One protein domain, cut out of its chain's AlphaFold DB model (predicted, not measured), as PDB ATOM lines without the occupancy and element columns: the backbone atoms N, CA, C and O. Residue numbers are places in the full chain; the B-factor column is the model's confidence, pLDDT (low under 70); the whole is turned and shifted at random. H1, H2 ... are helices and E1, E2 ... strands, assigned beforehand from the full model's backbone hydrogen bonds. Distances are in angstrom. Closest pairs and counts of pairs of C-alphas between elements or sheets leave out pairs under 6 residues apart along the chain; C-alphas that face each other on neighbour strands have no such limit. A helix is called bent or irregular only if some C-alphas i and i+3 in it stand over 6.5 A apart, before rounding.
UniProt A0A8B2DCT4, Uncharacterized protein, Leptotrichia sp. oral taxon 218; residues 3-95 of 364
ATOM      1  N   TYR A   3      22.415  64.675 -56.488       85.62
ATOM      2  CA  TYR A   3      22.396  63.930 -57.746       85.62
ATOM      3  C   TYR A   3      21.551  64.661 -58.780       85.62
ATOM      4  O   TYR A   3      20.395  64.995 -58.515       85.62
ATOM      5  N   LEU A   4      22.125  64.898 -59.957       81.88
ATOM      6  CA  LEU A   4      21.453  65.531 -61.083       81.88
ATOM      7  C   LEU A   4      21.395  64.578 -62.277       81.88
ATOM      8  O   LEU A   4      22.288  63.754 -62.492       81.88
ATOM      9  N   ASP A   5      20.323  64.725 -63.050       80.19
ATOM     10  CA  ASP A   5      20.184  64.086 -64.351       80.19
ATOM     11  C   ASP A   5      20.891  64.957 -65.402       80.19
ATOM     12  O   ASP A   5      20.499  66.102 -65.670       80.19
ATOM     13  N   VAL A   6      22.013  64.450 -65.907       78.00
ATOM     14  CA  VAL A   6      22.910  65.162 -66.820       78.00
ATOM     15  C   VAL A   6      22.885  64.428 -68.150       78.00
ATOM     16  O   VAL A   6      23.215  63.244 -68.217       78.00
ATOM     17  N   ASN A   7      22.515  65.151 -69.206       77.38
ATOM     18  CA  ASN A   7      22.503  64.612 -70.557       77.38
ATOM     19  C   ASN A   7      23.917  64.178 -70.955       77.38
ATOM     20  O   ASN A   7      24.907  64.777 -70.537       77.38
ATOM     21  N   TYR A   8      24.014  63.166 -71.813       74.00
ATOM     22  CA  TYR A   8      25.302  62.634 -72.260       74.00
ATOM     23  C   TYR A   8      26.225  63.706 -72.868       74.00
ATOM     24  O   TYR A   8      27.437  63.657 -72.662       74.00
ATOM     25  N   GLU A   9      25.653  64.689 -73.566       73.62
ATOM     26  CA  GLU A   9      26.368  65.819 -74.181       73.62
ATOM     27  C   GLU A   9      27.002  66.759 -73.129       73.62
ATOM     28  O   GLU A   9      28.078  67.305 -73.359       73.62
ATOM     29  N   ASP A  10      26.412  66.864 -71.932       78.31
ATOM     30  CA  ASP A  10      26.841  67.781 -70.863       78.31
ATOM     31  C   ASP A  10      27.823  67.132 -69.865       78.31
ATOM     32  O   ASP A  10      28.272  67.774 -68.910       78.31
ATOM     33  N   LYS A  11      28.151  65.844 -70.044       79.94
ATOM     34  CA  LYS A  11      28.877  65.035 -69.048       79.94
ATOM     35  C   LYS A  11      30.276  65.566 -68.730       79.94
ATOM     36  O   LYS A  11      30.694  65.533 -67.575       79.94
ATOM     37  N   GLU A  12      31.005  66.054 -69.735       84.00
ATOM     38  CA  GLU A  12      32.357  66.588 -69.532       84.00
ATOM     39  C   GLU A  12      32.297  67.919 -68.784       84.00
ATOM     40  O   GLU A  12      33.066  68.140 -67.851       84.00
ATOM     41  N   LYS A  13      31.290  68.752 -69.077       82.19
ATOM     42  CA  LYS A  13      31.075  69.996 -68.339       82.19
ATOM     43  C   LYS A  13      30.666  69.736 -66.891       82.19
ATOM     44  O   LYS A  13      31.177  70.388 -65.988       82.19
ATOM     45  N   ALA A  14      29.807  68.749 -66.640       81.62
ATOM     46  CA  ALA A  14      29.450  68.358 -65.278       81.62
ATOM     47  C   ALA A  14      30.684  67.929 -64.462       81.62
ATOM     48  O   ALA A  14      30.816  68.340 -63.310       81.62
ATOM     49  N   LYS A  15      31.623  67.177 -65.060       83.69
ATOM     50  CA  LYS A  15      32.904  66.827 -64.417       83.69
ATOM     51  C   LYS A  15      33.772  68.048 -64.119       83.69
ATOM     52  O   LYS A  15      34.373  68.099 -63.050       83.69
ATOM     53  N   GLU A  16      33.829  69.025 -65.026       85.19
ATOM     54  CA  GLU A  16      34.545  70.291 -64.791       85.19
ATOM     55  C   GLU A  16      33.975  71.056 -63.586       85.19
ATOM     56  O   GLU A  16      34.729  71.657 -62.826       85.19
ATOM     57  N   PHE A  17      32.660  70.972 -63.356       82.06
ATOM     58  CA  PHE A  17      31.994  71.482 -62.150       82.06
ATOM     59  C   PHE A  17      32.062  70.511 -60.952       82.06
ATOM     60  O   PHE A  17      31.318  70.661 -59.990       82.06
ATOM     61  N   GLY A  18      32.943  69.507 -60.976       83.69
ATOM     62  CA  GLY A  18      33.189  68.609 -59.845       83.69
ATOM     63  C   GLY A  18      32.199  67.448 -59.698       83.69
ATOM     64  O   GLY A  18      32.209  66.775 -58.665       83.69
ATOM     65  N   ALA A  19      31.356  67.178 -60.701       87.62
ATOM     66  CA  ALA A  19      30.450  66.036 -60.672       87.62
ATOM     67  C   ALA A  19      31.191  64.710 -60.875       87.62
ATOM     68  O   ALA A  19      32.073  64.579 -61.728       87.62
ATOM     69  N   ARG A  20      30.765  63.677 -60.149       86.88
ATOM     70  CA  ARG A  20      31.258  62.305 -60.297       86.88
ATOM     71  C   ARG A  20      30.107  61.373 -60.635       86.88
ATOM     72  O   ARG A  20      29.034  61.457 -60.042       86.88
ATOM     73  N   TRP A  21      30.322  60.484 -61.597       86.00
ATOM     74  CA  TRP A  21      29.324  59.482 -61.950       86.00
ATOM     75  C   TRP A  21      29.145  58.485 -60.802       86.00
ATOM     76  O   TRP A  21      30.118  57.874 -60.359       86.00
ATOM     77  N   ASN A  22      27.907  58.302 -60.342       85.12
ATOM     78  CA  ASN A  22      27.565  57.267 -59.377       85.12
ATOM     79  C   ASN A  22      26.857  56.103 -60.101       85.12
ATOM     80  O   ASN A  22      25.684  56.233 -60.457       85.12
ATOM     81  N   PRO A  23      27.527  54.949 -60.291       78.94
ATOM     82  CA  PRO A  23      26.962  53.811 -61.014       78.94
ATOM     83  C   PRO A  23      25.811  53.112 -60.275       78.94
ATOM     84  O   PRO A  23      25.045  52.406 -60.920       78.94
ATOM     85  N   LYS A  24      25.660  53.308 -58.955       80.94
ATOM     86  CA  LYS A  24      24.524  52.758 -58.191       80.94
ATOM     87  C   LYS A  24      23.241  53.557 -58.419       80.94
ATOM     88  O   LYS A  24      22.171  52.973 -58.508       80.94
ATOM     89  N   GLU A  25      23.367  54.877 -58.530       78.31
ATOM     90  CA  GLU A  25      22.237  55.801 -58.709       78.31
ATOM     91  C   GLU A  25      21.935  56.102 -60.185       78.31
ATOM     92  O   GLU A  25      20.911  56.709 -60.495       78.31
ATOM     93  N   GLY A  26      22.840  55.731 -61.101       81.81
ATOM     94  CA  GLY A  26      22.723  56.040 -62.527       81.81
ATOM     95  C   GLY A  26      22.702  57.546 -62.815       81.81
ATOM     96  O   GLY A  26      22.059  57.979 -63.768       81.81
ATOM     97  N   LYS A  27      23.351  58.355 -61.966       86.00
ATOM     98  CA  LYS A  27      23.300  59.827 -62.001       86.00
ATOM     99  C   LYS A  27      24.654  60.452 -61.684       86.00
ATOM    100  O   LYS A  27      25.529  59.830 -61.079       86.00
ATOM    101  N   TRP A  28      24.802  61.722 -62.047       84.12
ATOM    102  CA  TRP A  28      25.973  62.528 -61.707       84.12
ATOM    103  C   TRP A  28      25.786  63.172 -60.332       84.12
ATOM    104  O   TRP A  28      24.804  63.876 -60.102       84.12
ATOM    105  N   GLY A  29      26.706  62.900 -59.407       86.75
ATOM    106  CA  GLY A  29      26.689  63.405 -58.036       86.75
ATOM    107  C   GLY A  29      27.676  64.548 -57.825       86.75
ATOM    108  O   GLY A  29      28.848  64.426 -58.172       86.75
ATOM    109  N   PHE A  30      27.211  65.634 -57.215       88.88
ATOM    110  CA  PHE A  30      28.018  66.781 -56.805       88.88
ATOM    111  C   PHE A  30      28.244  66.726 -55.291       88.88
ATOM    112  O   PHE A  30      27.288  66.596 -54.515       88.88
ATOM    113  N   GLU A  31      29.504  66.800 -54.855       83.75
ATOM    114  CA  GLU A  31      29.868  66.765 -53.430       83.75
ATOM    115  C   GLU A  31      29.395  68.031 -52.700       83.75
ATOM    116  O   GLU A  31      28.815  67.927 -51.615       83.75
ATOM    117  N   LYS A  32      29.557  69.199 -53.335       84.56
ATOM    118  CA  LYS A  32      29.130  70.507 -52.823       84.56
ATOM    119  C   LYS A  32      27.867  70.997 -53.526       84.56
ATOM    120  O   LYS A  32      27.754  70.933 -54.748       84.56
ATOM    121  N   GLU A  33      26.943  71.543 -52.741       82.31
ATOM    122  CA  GLU A  33      25.686  72.115 -53.244       82.31
ATOM    123  C   GLU A  33      25.931  73.330 -54.155       82.31
ATOM    124  O   GLU A  33      25.260  73.501 -55.168       82.31
ATOM    125  N   GLU A  34      26.947  74.134 -53.836       83.88
ATOM    126  CA  GLU A  34      27.347  75.306 -54.622       83.88
ATOM    127  C   GLU A  34      27.753  74.939 -56.052       83.88
ATOM    128  O   GLU A  34      27.423  75.647 -57.001       83.88
ATOM    129  N   ASP A  35      28.444  73.815 -56.223       83.38
ATOM    130  CA  ASP A  35      28.925  73.377 -57.531       83.38
ATOM    131  C   ASP A  35      27.796  72.750 -58.360       83.38
ATOM    132  O   ASP A  35      27.708  72.980 -59.569       83.38
ATOM    133  N   ALA A  36      26.849  72.074 -57.696       82.06
ATOM    134  CA  ALA A  36      25.596  71.654 -58.318       82.06
ATOM    135  C   ALA A  36      24.789  72.863 -58.825       82.06
ATOM    136  O   ALA A  36      24.235  72.821 -59.924       82.06
ATOM    137  N   GLN A  37      24.746  73.950 -58.046       81.81
ATOM    138  CA  GLN A  37      24.042  75.170 -58.431       81.81
ATOM    139  C   GLN A  37      24.733  75.887 -59.599       81.81
ATOM    140  O   GLN A  37      24.059  76.238 -60.560       81.81
ATOM    141  N   LYS A  38      26.069  76.004 -59.599       82.81
ATOM    142  CA  LYS A  38      26.827  76.576 -60.733       82.81
ATOM    143  C   LYS A  38      26.601  75.810 -62.037       82.81
ATOM    144  O   LYS A  38      26.470  76.425 -63.093       82.81
ATOM    145  N   PHE A  39      26.536  74.479 -61.974       83.56
ATOM    146  CA  PHE A  39      26.235  73.656 -63.145       83.56
ATOM    147  C   PHE A  39      24.803  73.883 -63.655       83.56
ATOM    148  O   PHE A  39      24.584  73.988 -64.864       83.56
ATOM    149  N   LEU A  40      23.827  74.000 -62.749       81.00
ATOM    150  CA  LEU A  40      22.443  74.320 -63.109       81.00
ATOM    151  C   LEU A  40      22.319  75.713 -63.733       81.00
ATOM    152  O   LEU A  40      21.650  75.853 -64.755       81.00
ATOM    153  N   ASP A  41      23.012  76.707 -63.179       80.00
ATOM    154  CA  ASP A  41      23.034  78.074 -63.701       80.00
ATOM    155  C   ASP A  41      23.704  78.124 -65.084       80.00
ATOM    156  O   ASP A  41      23.208  78.776 -66.004       80.00
ATOM    157  N   TRP A  42      24.798  77.376 -65.278       83.12
ATOM    158  CA  TRP A  42      25.427  77.214 -66.590       83.12
ATOM    159  C   TRP A  42      24.455  76.602 -67.604       83.12
ATOM    160  O   TRP A  42      24.281  77.158 -68.689       83.12
ATOM    161  N   LYS A  43      23.763  75.516 -67.233       75.69
ATOM    162  CA  LYS A  43      22.775  74.842 -68.089       75.69
ATOM    163  C   LYS A  43      21.590  75.751 -68.421       75.69
ATOM    164  O   LYS A  43      21.051  75.707 -69.525       75.69
ATOM    165  N   GLU A  44      21.180  76.600 -67.485       69.06
ATOM    166  CA  GLU A  44      20.118  77.582 -67.693       69.06
ATOM    167  C   GLU A  44      20.547  78.731 -68.621       69.06
ATOM    168  O   GLU A  44      19.717  79.245 -69.375       69.06
ATOM    169  N   ASN A  45      21.837  79.078 -68.631       70.88
ATOM    170  CA  ASN A  45      22.416  80.083 -69.523       70.88
ATOM    171  C   ASN A  45      22.655  79.585 -70.958       70.88
ATOM    172  O   ASN A  45      22.783  80.415 -71.852       70.88
ATOM    173  N   GLN A  46      22.667  78.268 -71.202       66.62
ATOM    174  CA  GLN A  46      22.755  77.704 -72.560       66.62
ATOM    175  C   GLN A  46      21.428  77.767 -73.334       66.62
ATOM    176  O   GLN A  46      21.403  77.564 -74.544       66.62
ATOM    177  N   LYS A  47      20.302  78.044 -72.661       71.12
ATOM    178  CA  LYS A  47      18.989  78.065 -73.315       71.12
ATOM    179  C   LYS A  47      18.777  79.340 -74.115       71.12
ATOM    180  O   LYS A  47      18.705  80.440 -73.556       71.12
ATOM    181  N   THR A  48      18.535  79.186 -75.411       73.75
ATOM    182  CA  THR A  48      18.176  80.304 -76.280       73.75
ATOM    183  C   THR A  48      16.714  80.687 -76.058       73.75
ATOM    184  O   THR A  48      15.794  79.876 -76.196       73.75
ATOM    185  N   LYS A  49      16.489  81.953 -75.701       71.56
ATOM    186  CA  LYS A  49      15.152  82.519 -75.484       71.56
ATOM    187  C   LYS A  49      14.686  83.196 -76.759       71.56
ATOM    188  O   LYS A  49      15.334  84.126 -77.232       71.56
ATOM    189  N   VAL A  50      13.537  82.776 -77.271       70.06
ATOM    190  CA  VAL A  50      12.948  83.352 -78.481       70.06
ATOM    191  C   VAL A  50      11.535  83.827 -78.174       70.06
ATOM    192  O   VAL A  50      10.798  83.186 -77.425       70.06
ATOM    193  N   ASP A  51      11.160  84.972 -78.742       72.25
ATOM    194  CA  ASP A  51       9.799  85.485 -78.649       72.25
ATOM    195  C   ASP A  51       8.889  84.764 -79.659       72.25
ATOM    196  O   ASP A  51       9.049  84.876 -80.885       72.25
ATOM    197  N   VAL A  52       7.959  83.972 -79.129       72.50
ATOM    198  CA  VAL A  52       7.045  83.106 -79.881       72.50
ATOM    199  C   VAL A  52       5.627  83.598 -79.624       72.50
ATOM    200  O   VAL A  52       5.195  83.658 -78.471       72.50
ATOM    201  N   SER A  53       4.906  83.958 -80.690       71.81
ATOM    202  CA  SER A  53       3.508  84.374 -80.580       71.81
ATOM    203  C   SER A  53       2.608  83.182 -80.246       71.81
ATOM    204  O   SER A  53       3.014  82.020 -80.308       71.81
ATOM    205  N   TYR A  54       1.359  83.463 -79.888       59.47
ATOM    206  CA  TYR A  54       0.396  82.418 -79.558       59.47
ATOM    207  C   TYR A  54       0.107  81.497 -80.756       59.47
ATOM    208  O   TYR A  54      -0.047  80.290 -80.580       59.47
ATOM    209  N   GLU A  55       0.078  82.055 -81.964       64.00
ATOM    210  CA  GLU A  55      -0.209  81.354 -83.219       64.00
ATOM    211  C   GLU A  55       0.927  80.403 -83.623       64.00
ATOM    212  O   GLU A  55       0.670  79.313 -84.127       64.00
ATOM    213  N   ASP A  56       2.178  80.769 -83.326       74.44
ATOM    214  CA  ASP A  56       3.370  80.004 -83.711       74.44
ATOM    215  C   ASP A  56       3.724  78.890 -82.704       74.44
ATOM    216  O   ASP A  56       4.682  78.142 -82.909       74.44
ATOM    217  N   ARG A  57       2.971  78.756 -81.601       75.75
ATOM    218  CA  ARG A  57       3.332  77.891 -80.462       75.75
ATOM    219  C   ARG A  57       3.445  76.407 -80.811       75.75
ATOM    220  O   ARG A  57       4.323  75.732 -80.289       75.75
ATOM    221  N   GLU A  58       2.555  75.889 -81.661       76.88
ATOM    222  CA  GLU A  58       2.571  74.467 -82.026       76.88
ATOM    223  C   GLU A  58       3.780  74.176 -82.909       76.88
ATOM    224  O   GLU A  58       4.496  73.205 -82.683       76.88
ATOM    225  N   LYS A  59       4.106  75.099 -83.821       80.44
ATOM    226  CA  LYS A  59       5.304  74.976 -84.644       80.44
ATOM    227  C   LYS A  59       6.579  75.116 -83.817       80.44
ATOM    228  O   LYS A  59       7.511  74.347 -84.004       80.44
ATOM    229  N   ALA A  60       6.619  76.044 -82.862       80.25
ATOM    230  CA  ALA A  60       7.753  76.178 -81.954       80.25
ATOM    231  C   ALA A  60       8.003  74.882 -81.161       80.25
ATOM    232  O   ALA A  60       9.153  74.464 -81.045       80.25
ATOM    233  N   LYS A  61       6.947  74.199 -80.683       81.69
ATOM    234  CA  LYS A  61       7.067  72.876 -80.039       81.69
ATOM    235  C   LYS A  61       7.625  71.810 -80.981       81.69
ATOM    236  O   LYS A  61       8.443  71.008 -80.546       81.69
ATOM    237  N   GLU A  62       7.209  71.798 -82.250       82.00
ATOM    238  CA  GLU A  62       7.763  70.880 -83.259       82.00
ATOM    239  C   GLU A  62       9.267  71.101 -83.478       82.00
ATOM    240  O   GLU A  62      10.003  70.144 -83.692       82.00
ATOM    241  N   PHE A  63       9.736  72.347 -83.356       80.62
ATOM    242  CA  PHE A  63      11.161  72.699 -83.347       80.62
ATOM    243  C   PHE A  63      11.821  72.546 -81.962       80.62
ATOM    244  O   PHE A  63      12.911  73.055 -81.742       80.62
ATOM    245  N   GLY A  64      11.186  71.861 -81.006       81.81
ATOM    246  CA  GLY A  64      11.782  71.544 -79.704       81.81
ATOM    247  C   GLY A  64      11.652  72.631 -78.632       81.81
ATOM    248  O   GLY A  64      12.236  72.490 -77.556       81.81
ATOM    249  N   ALA A  65      10.876  73.694 -78.867       84.31
ATOM    250  CA  ALA A  65      10.640  74.724 -77.859       84.31
ATOM    251  C   ALA A  65       9.798  74.191 -76.693       84.31
ATOM    252  O   ALA A  65       8.785  73.510 -76.877       84.31
ATOM    253  N   ARG A  66      10.165  74.583 -75.472       82.19
ATOM    254  CA  ARG A  66       9.423  74.260 -74.249       82.19
ATOM    255  C   ARG A  66       8.964  75.536 -73.560       82.19
ATOM    256  O   ARG A  66       9.705  76.513 -73.455       82.19
ATOM    257  N   TRP A  67       7.723  75.531 -73.083       81.50
ATOM    258  CA  TRP A  67       7.182  76.648 -72.317       81.50
ATOM    259  C   TRP A  67       7.760  76.651 -70.901       81.50
ATOM    260  O   TRP A  67       7.627  75.669 -70.172       81.50
ATOM    261  N   ASN A  68       8.357  77.771 -70.492       76.44
ATOM    262  CA  ASN A  68       8.816  77.986 -69.125       76.44
ATOM    263  C   ASN A  68       7.759  78.793 -68.337       76.44
ATOM    264  O   ASN A  68       7.681  80.018 -68.493       76.44
ATOM    265  N   PRO A  69       6.958  78.158 -67.457       65.62
ATOM    266  CA  PRO A  69       5.860  78.825 -66.753       65.62
ATOM    267  C   PRO A  69       6.331  79.862 -65.726       65.62
ATOM    268  O   PRO A  69       5.603  80.815 -65.459       65.62
ATOM    269  N   LYS A  70       7.552  79.728 -65.184       71.50
ATOM    270  CA  LYS A  70       8.115  80.699 -64.231       71.50
ATOM    271  C   LYS A  70       8.491  82.010 -64.921       71.50
ATOM    272  O   LYS A  70       8.281  83.080 -64.362       71.50
ATOM    273  N   LYS A  71       9.026  81.926 -66.143       69.38
ATOM    274  CA  LYS A  71       9.499  83.088 -66.917       69.38
ATOM    275  C   LYS A  71       8.495  83.599 -67.950       69.38
ATOM    276  O   LYS A  71       8.728  84.651 -68.536       69.38
ATOM    277  N   LYS A  72       7.401  82.864 -68.176       72.12
ATOM    278  CA  LYS A  72       6.384  83.135 -69.205       72.12
ATOM    279  C   LYS A  72       6.986  83.303 -70.610       72.12
ATOM    280  O   LYS A  72       6.598  84.207 -71.345       72.12
ATOM    281  N   LYS A  73       7.954  82.453 -70.971       76.62
ATOM    282  CA  LYS A  73       8.627  82.473 -72.281       76.62
ATOM    283  C   LYS A  73       8.861  81.067 -72.822       76.62
ATOM    284  O   LYS A  73       8.945  80.109 -72.055       76.62
ATOM    285  N   TRP A  74       8.988  80.978 -74.141       78.31
ATOM    286  CA  TRP A  74       9.435  79.779 -74.841       78.31
ATOM    287  C   TRP A  74      10.967  79.720 -74.855       78.31
ATOM    288  O   TRP A  74      11.636  80.726 -75.102       78.31
ATOM    289  N   GLU A  75      11.517  78.546 -74.554       83.31
ATOM    290  CA  GLU A  75      12.959  78.295 -74.491       83.31
ATOM    291  C   GLU A  75      13.314  77.106 -75.387       83.31
ATOM    292  O   GLU A  75      12.604  76.097 -75.395       83.31
ATOM    293  N   PHE A  76      14.419  77.229 -76.120       82.69
ATOM    294  CA  PHE A  76      15.013  76.143 -76.894       82.69
ATOM    295  C   PHE A  76      16.211  75.581 -76.127       82.69
ATOM    296  O   PHE A  76      16.969  76.334 -75.511       82.69
ATOM    297  N   GLU A  77      16.365  74.257 -76.138       74.94
ATOM    298  CA  GLU A  77      17.509  73.589 -75.497       74.94
ATOM    299  C   GLU A  77      18.790  73.720 -76.322       74.94
ATOM    300  O   GLU A  77      19.871  73.761 -75.745       74.94
ATOM    301  N   LYS A  78      18.663  73.824 -77.652       76.12
ATOM    302  CA  LYS A  78      19.775  73.995 -78.589       76.12
ATOM    303  C   LYS A  78      19.590  75.275 -79.399       76.12
ATOM    304  O   LYS A  78      18.500  75.541 -79.910       76.12
ATOM    305  N   GLU A  79      20.665  76.045 -79.547       75.69
ATOM    306  CA  GLU A  79      20.668  77.277 -80.345       75.69
ATOM    307  C   GLU A  79      20.340  76.999 -81.819       75.69
ATOM    308  O   GLU A  79      19.593  77.749 -82.442       75.69
ATOM    309  N   GLU A  80      20.799  75.862 -82.351       78.06
ATOM    310  CA  GLU A  80      20.508  75.411 -83.717       78.06
ATOM    311  C   GLU A  80      19.007  75.261 -83.990       78.06
ATOM    312  O   GLU A  80      18.525  75.628 -85.061       78.06
ATOM    313  N   ASP A  81      18.246  74.741 -83.026       81.81
ATOM    314  CA  ASP A  81      16.805  74.543 -83.178       81.81
ATOM    315  C   ASP A  81      16.045  75.867 -83.060       81.81
ATOM    316  O   ASP A  81      15.104  76.125 -83.817       81.81
ATOM    317  N   ALA A  82      16.532  76.761 -82.193       80.88
ATOM    318  CA  ALA A  82      16.075  78.143 -82.136       80.88
ATOM    319  C   ALA A  82      16.307  78.848 -83.486       80.88
ATOM    320  O   ALA A  82      15.419  79.544 -83.985       80.88
ATOM    321  N   GLN A  83      17.466  78.623 -84.112       80.62
ATOM    322  CA  GLN A  83      17.820  79.199 -85.405       80.62
ATOM    323  C   GLN A  83      16.967  78.624 -86.544       80.62
ATOM    324  O   GLN A  83      16.437  79.396 -87.339       80.62
ATOM    325  N   LYS A  84      16.714  77.306 -86.575       83.56
ATOM    326  CA  LYS A  84      15.780  76.677 -87.534       83.56
ATOM    327  C   LYS A  84      14.370  77.254 -87.420       83.56
ATOM    328  O   LYS A  84      13.745  77.544 -88.440       83.56
ATOM    329  N   PHE A  85      13.874  77.456 -86.197       83.12
ATOM    330  CA  PHE A  85      12.581  78.099 -85.971       83.12
ATOM    331  C   PHE A  85      12.584  79.564 -86.431       83.12
ATOM    332  O   PHE A  85      11.631  80.007 -87.071       83.12
ATOM    333  N   LEU A  86      13.649  80.322 -86.155       81.38
ATOM    334  CA  LEU A  86      13.786  81.711 -86.600       81.38
ATOM    335  C   LEU A  86      13.886  81.830 -88.123       81.38
ATOM    336  O   LEU A  86      13.289  82.742 -88.694       81.38
ATOM    337  N   ASP A  87      14.582  80.913 -88.786       79.94
ATOM    338  CA  ASP A  87      14.694  80.874 -90.241       79.94
ATOM    339  C   ASP A  87      13.383  80.421 -90.884       79.94
ATOM    340  O   ASP A  87      12.942  81.023 -91.862       79.94
ATOM    341  N   TRP A  88      12.674  79.458 -90.283       82.00
ATOM    342  CA  TRP A  88      11.289  79.160 -90.647       82.00
ATOM    343  C   TRP A  88      10.407  80.405 -90.493       82.00
ATOM    344  O   TRP A  88       9.715  80.766 -91.439       82.00
ATOM    345  N   LYS A  89      10.488  81.129 -89.370       74.06
ATOM    346  CA  LYS A  89       9.712  82.356 -89.108       74.06
ATOM    347  C   LYS A  89      10.055  83.481 -90.094       74.06
ATOM    348  O   LYS A  89       9.159  84.191 -90.550       74.06
ATOM    349  N   LYS A  90      11.327  83.638 -90.476       68.50
ATOM    350  CA  LYS A  90      11.772  84.554 -91.544       68.50
ATOM    351  C   LYS A  90      11.230  84.131 -92.913       68.50
ATOM    352  O   LYS A  90      10.748  84.973 -93.662       68.50
ATOM    353  N   ASN A  91      11.220  82.835 -93.208       60.34
ATOM    354  CA  ASN A  91      10.663  82.293 -94.448       60.34
ATOM    355  C   ASN A  91       9.123  82.355 -94.485       60.34
ATOM    356  O   ASN A  91       8.549  82.490 -95.565       60.34
ATOM    357  N   GLN A  92       8.449  82.336 -93.329       55.28
ATOM    358  CA  GLN A  92       7.014  82.621 -93.204       55.28
ATOM    359  C   GLN A  92       6.705  84.109 -93.398       55.28
ATOM    360  O   GLN A  92       5.733  84.432 -94.079       55.28
ATOM    361  N   LYS A  93       7.558  85.026 -92.903       46.56
ATOM    362  CA  LYS A  93       7.437  86.467 -93.206       46.56
ATOM    363  C   LYS A  93       7.429  86.745 -94.715       46.56
ATOM    364  O   LYS A  93       6.701  87.627 -95.144       46.56
ATOM    365  N   ASN A  94       8.135  85.935 -95.509       40.09
ATOM    366  CA  ASN A  94       8.152  86.041 -96.973       40.09
ATOM    367  C   ASN A  94       7.031  85.251 -97.685       40.09
ATOM    368  O   ASN A  94       6.872  85.374 -98.897       40.09
ATOM    369  N   LYS A  95       6.239  84.437 -96.972       38.12
ATOM    370  CA  LYS A  95       5.092  83.690 -97.535       38.12
ATOM    371  C   LYS A  95       3.723  84.240 -97.135       38.12
ATOM    372  O   LYS A  95       2.715  83.766 -97.657       38.12
TER     373      LYS A  95
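This is residues 3 to 95 of the 364 residues of an uncharacterized protein of Leptotrichia sp. oral taxon 218 (UniProt A0A8B2DCT4). Two small lobes follow one another along a rod, joined by the tight link from H2 to E3: one lobe holds the three-stranded sheet of E3, E5 and E4 with H3 and H4, the other the two-stranded hairpin of E1 and E2 with H1 and H2. The last residues, 90 to 95, stick out. The printed part has 93 residues, with four named helices and five named strands in the order H1 E1 E2 H2 E3 H3 E4 E5 H4; both sheets are antiparallel, the larger in the order E3 - E5 - E4, and the class is mixed, helices and strands. The whole is loose, with a radius of gyration of the C-alphas of 16.6 A and spans of 52 by 24 by 20 A.

The larger sheet has E3, residues 48 to 50, beginning at C-alpha 48 (18.176, 80.304, -76.280), E5, residues 73 to 76, and E4, residues 66 to 68. H3 is residues 57 to 62, and H4, residues 79 to 93, is 20.6 A long and ends at C-alpha 93 (7.437, 86.467, -93.206). H2, residues 33 to 45, is 18.4 A long. E1 is residues 19 to 22 and E2 residues 27 to 30. H1, residues 8 to 16, is 14.1 A long, begins at C-alpha 8 (25.302, 62.634, -72.260) and is irregular: C-alphas 9 and 12 are 7.6 A apart.

E5 is the inner strand, antiparallel to E3 with N 76 and O 48 3.0 A apart, and to E4, its hairpin partner, with N 75 and O 66 2.9 A apart. E3, H3 and E4 form a split strand-helix-strand unit, two strands of one sheet that follow each other among the strands with a helix between them along the chain and with E5 between them in the sheet; its crossover is right-handed. H4 is on one face of this sheet, two layers, at a height over the sheet of 11.3 A, with a local plane fitted to just 6 C-alphas. It lies over E3 and runs along the strands, at 13 degrees to E3 on the local plane, but rises 37 degrees, only just short of standing up from the sheet. The closest C-alphas of E3 and H4, Thr 48 and Glu 79, are 5.6 A apart. H3 only grazes the sheet with residues 57 to 61; it is close to H4 but not clearly touching, Ala 60 and Phe 85 having the closest C-alphas, 6.6 A. In the sheet of two strands, E1 and E2 form a hairpin, with N 29 and O 20 2.8 A apart. H1 and H2 are close but not clearly touching, their closest C-alphas, Ala 14 and Phe 39, 6.6 A apart, at a steep tilt of 47 degrees, opposite ways. H2 and H4 are apart. H2, H3 and H4 have every O i to N i+4 pair within hydrogen-bond range, H1 3 of 5.

The C-alphas farthest apart, those of Lys 24 and Lys 95, are 53.7 A apart. The printed part has no cut and no long link. Residues 3 to 4 pair, antiparallel, with residues 28 to 29 of E2. The mean pLDDT of the printed part is 77.2; residues 44, 46, 54 to 55, 69, 71 and 90 to 95 are under 70.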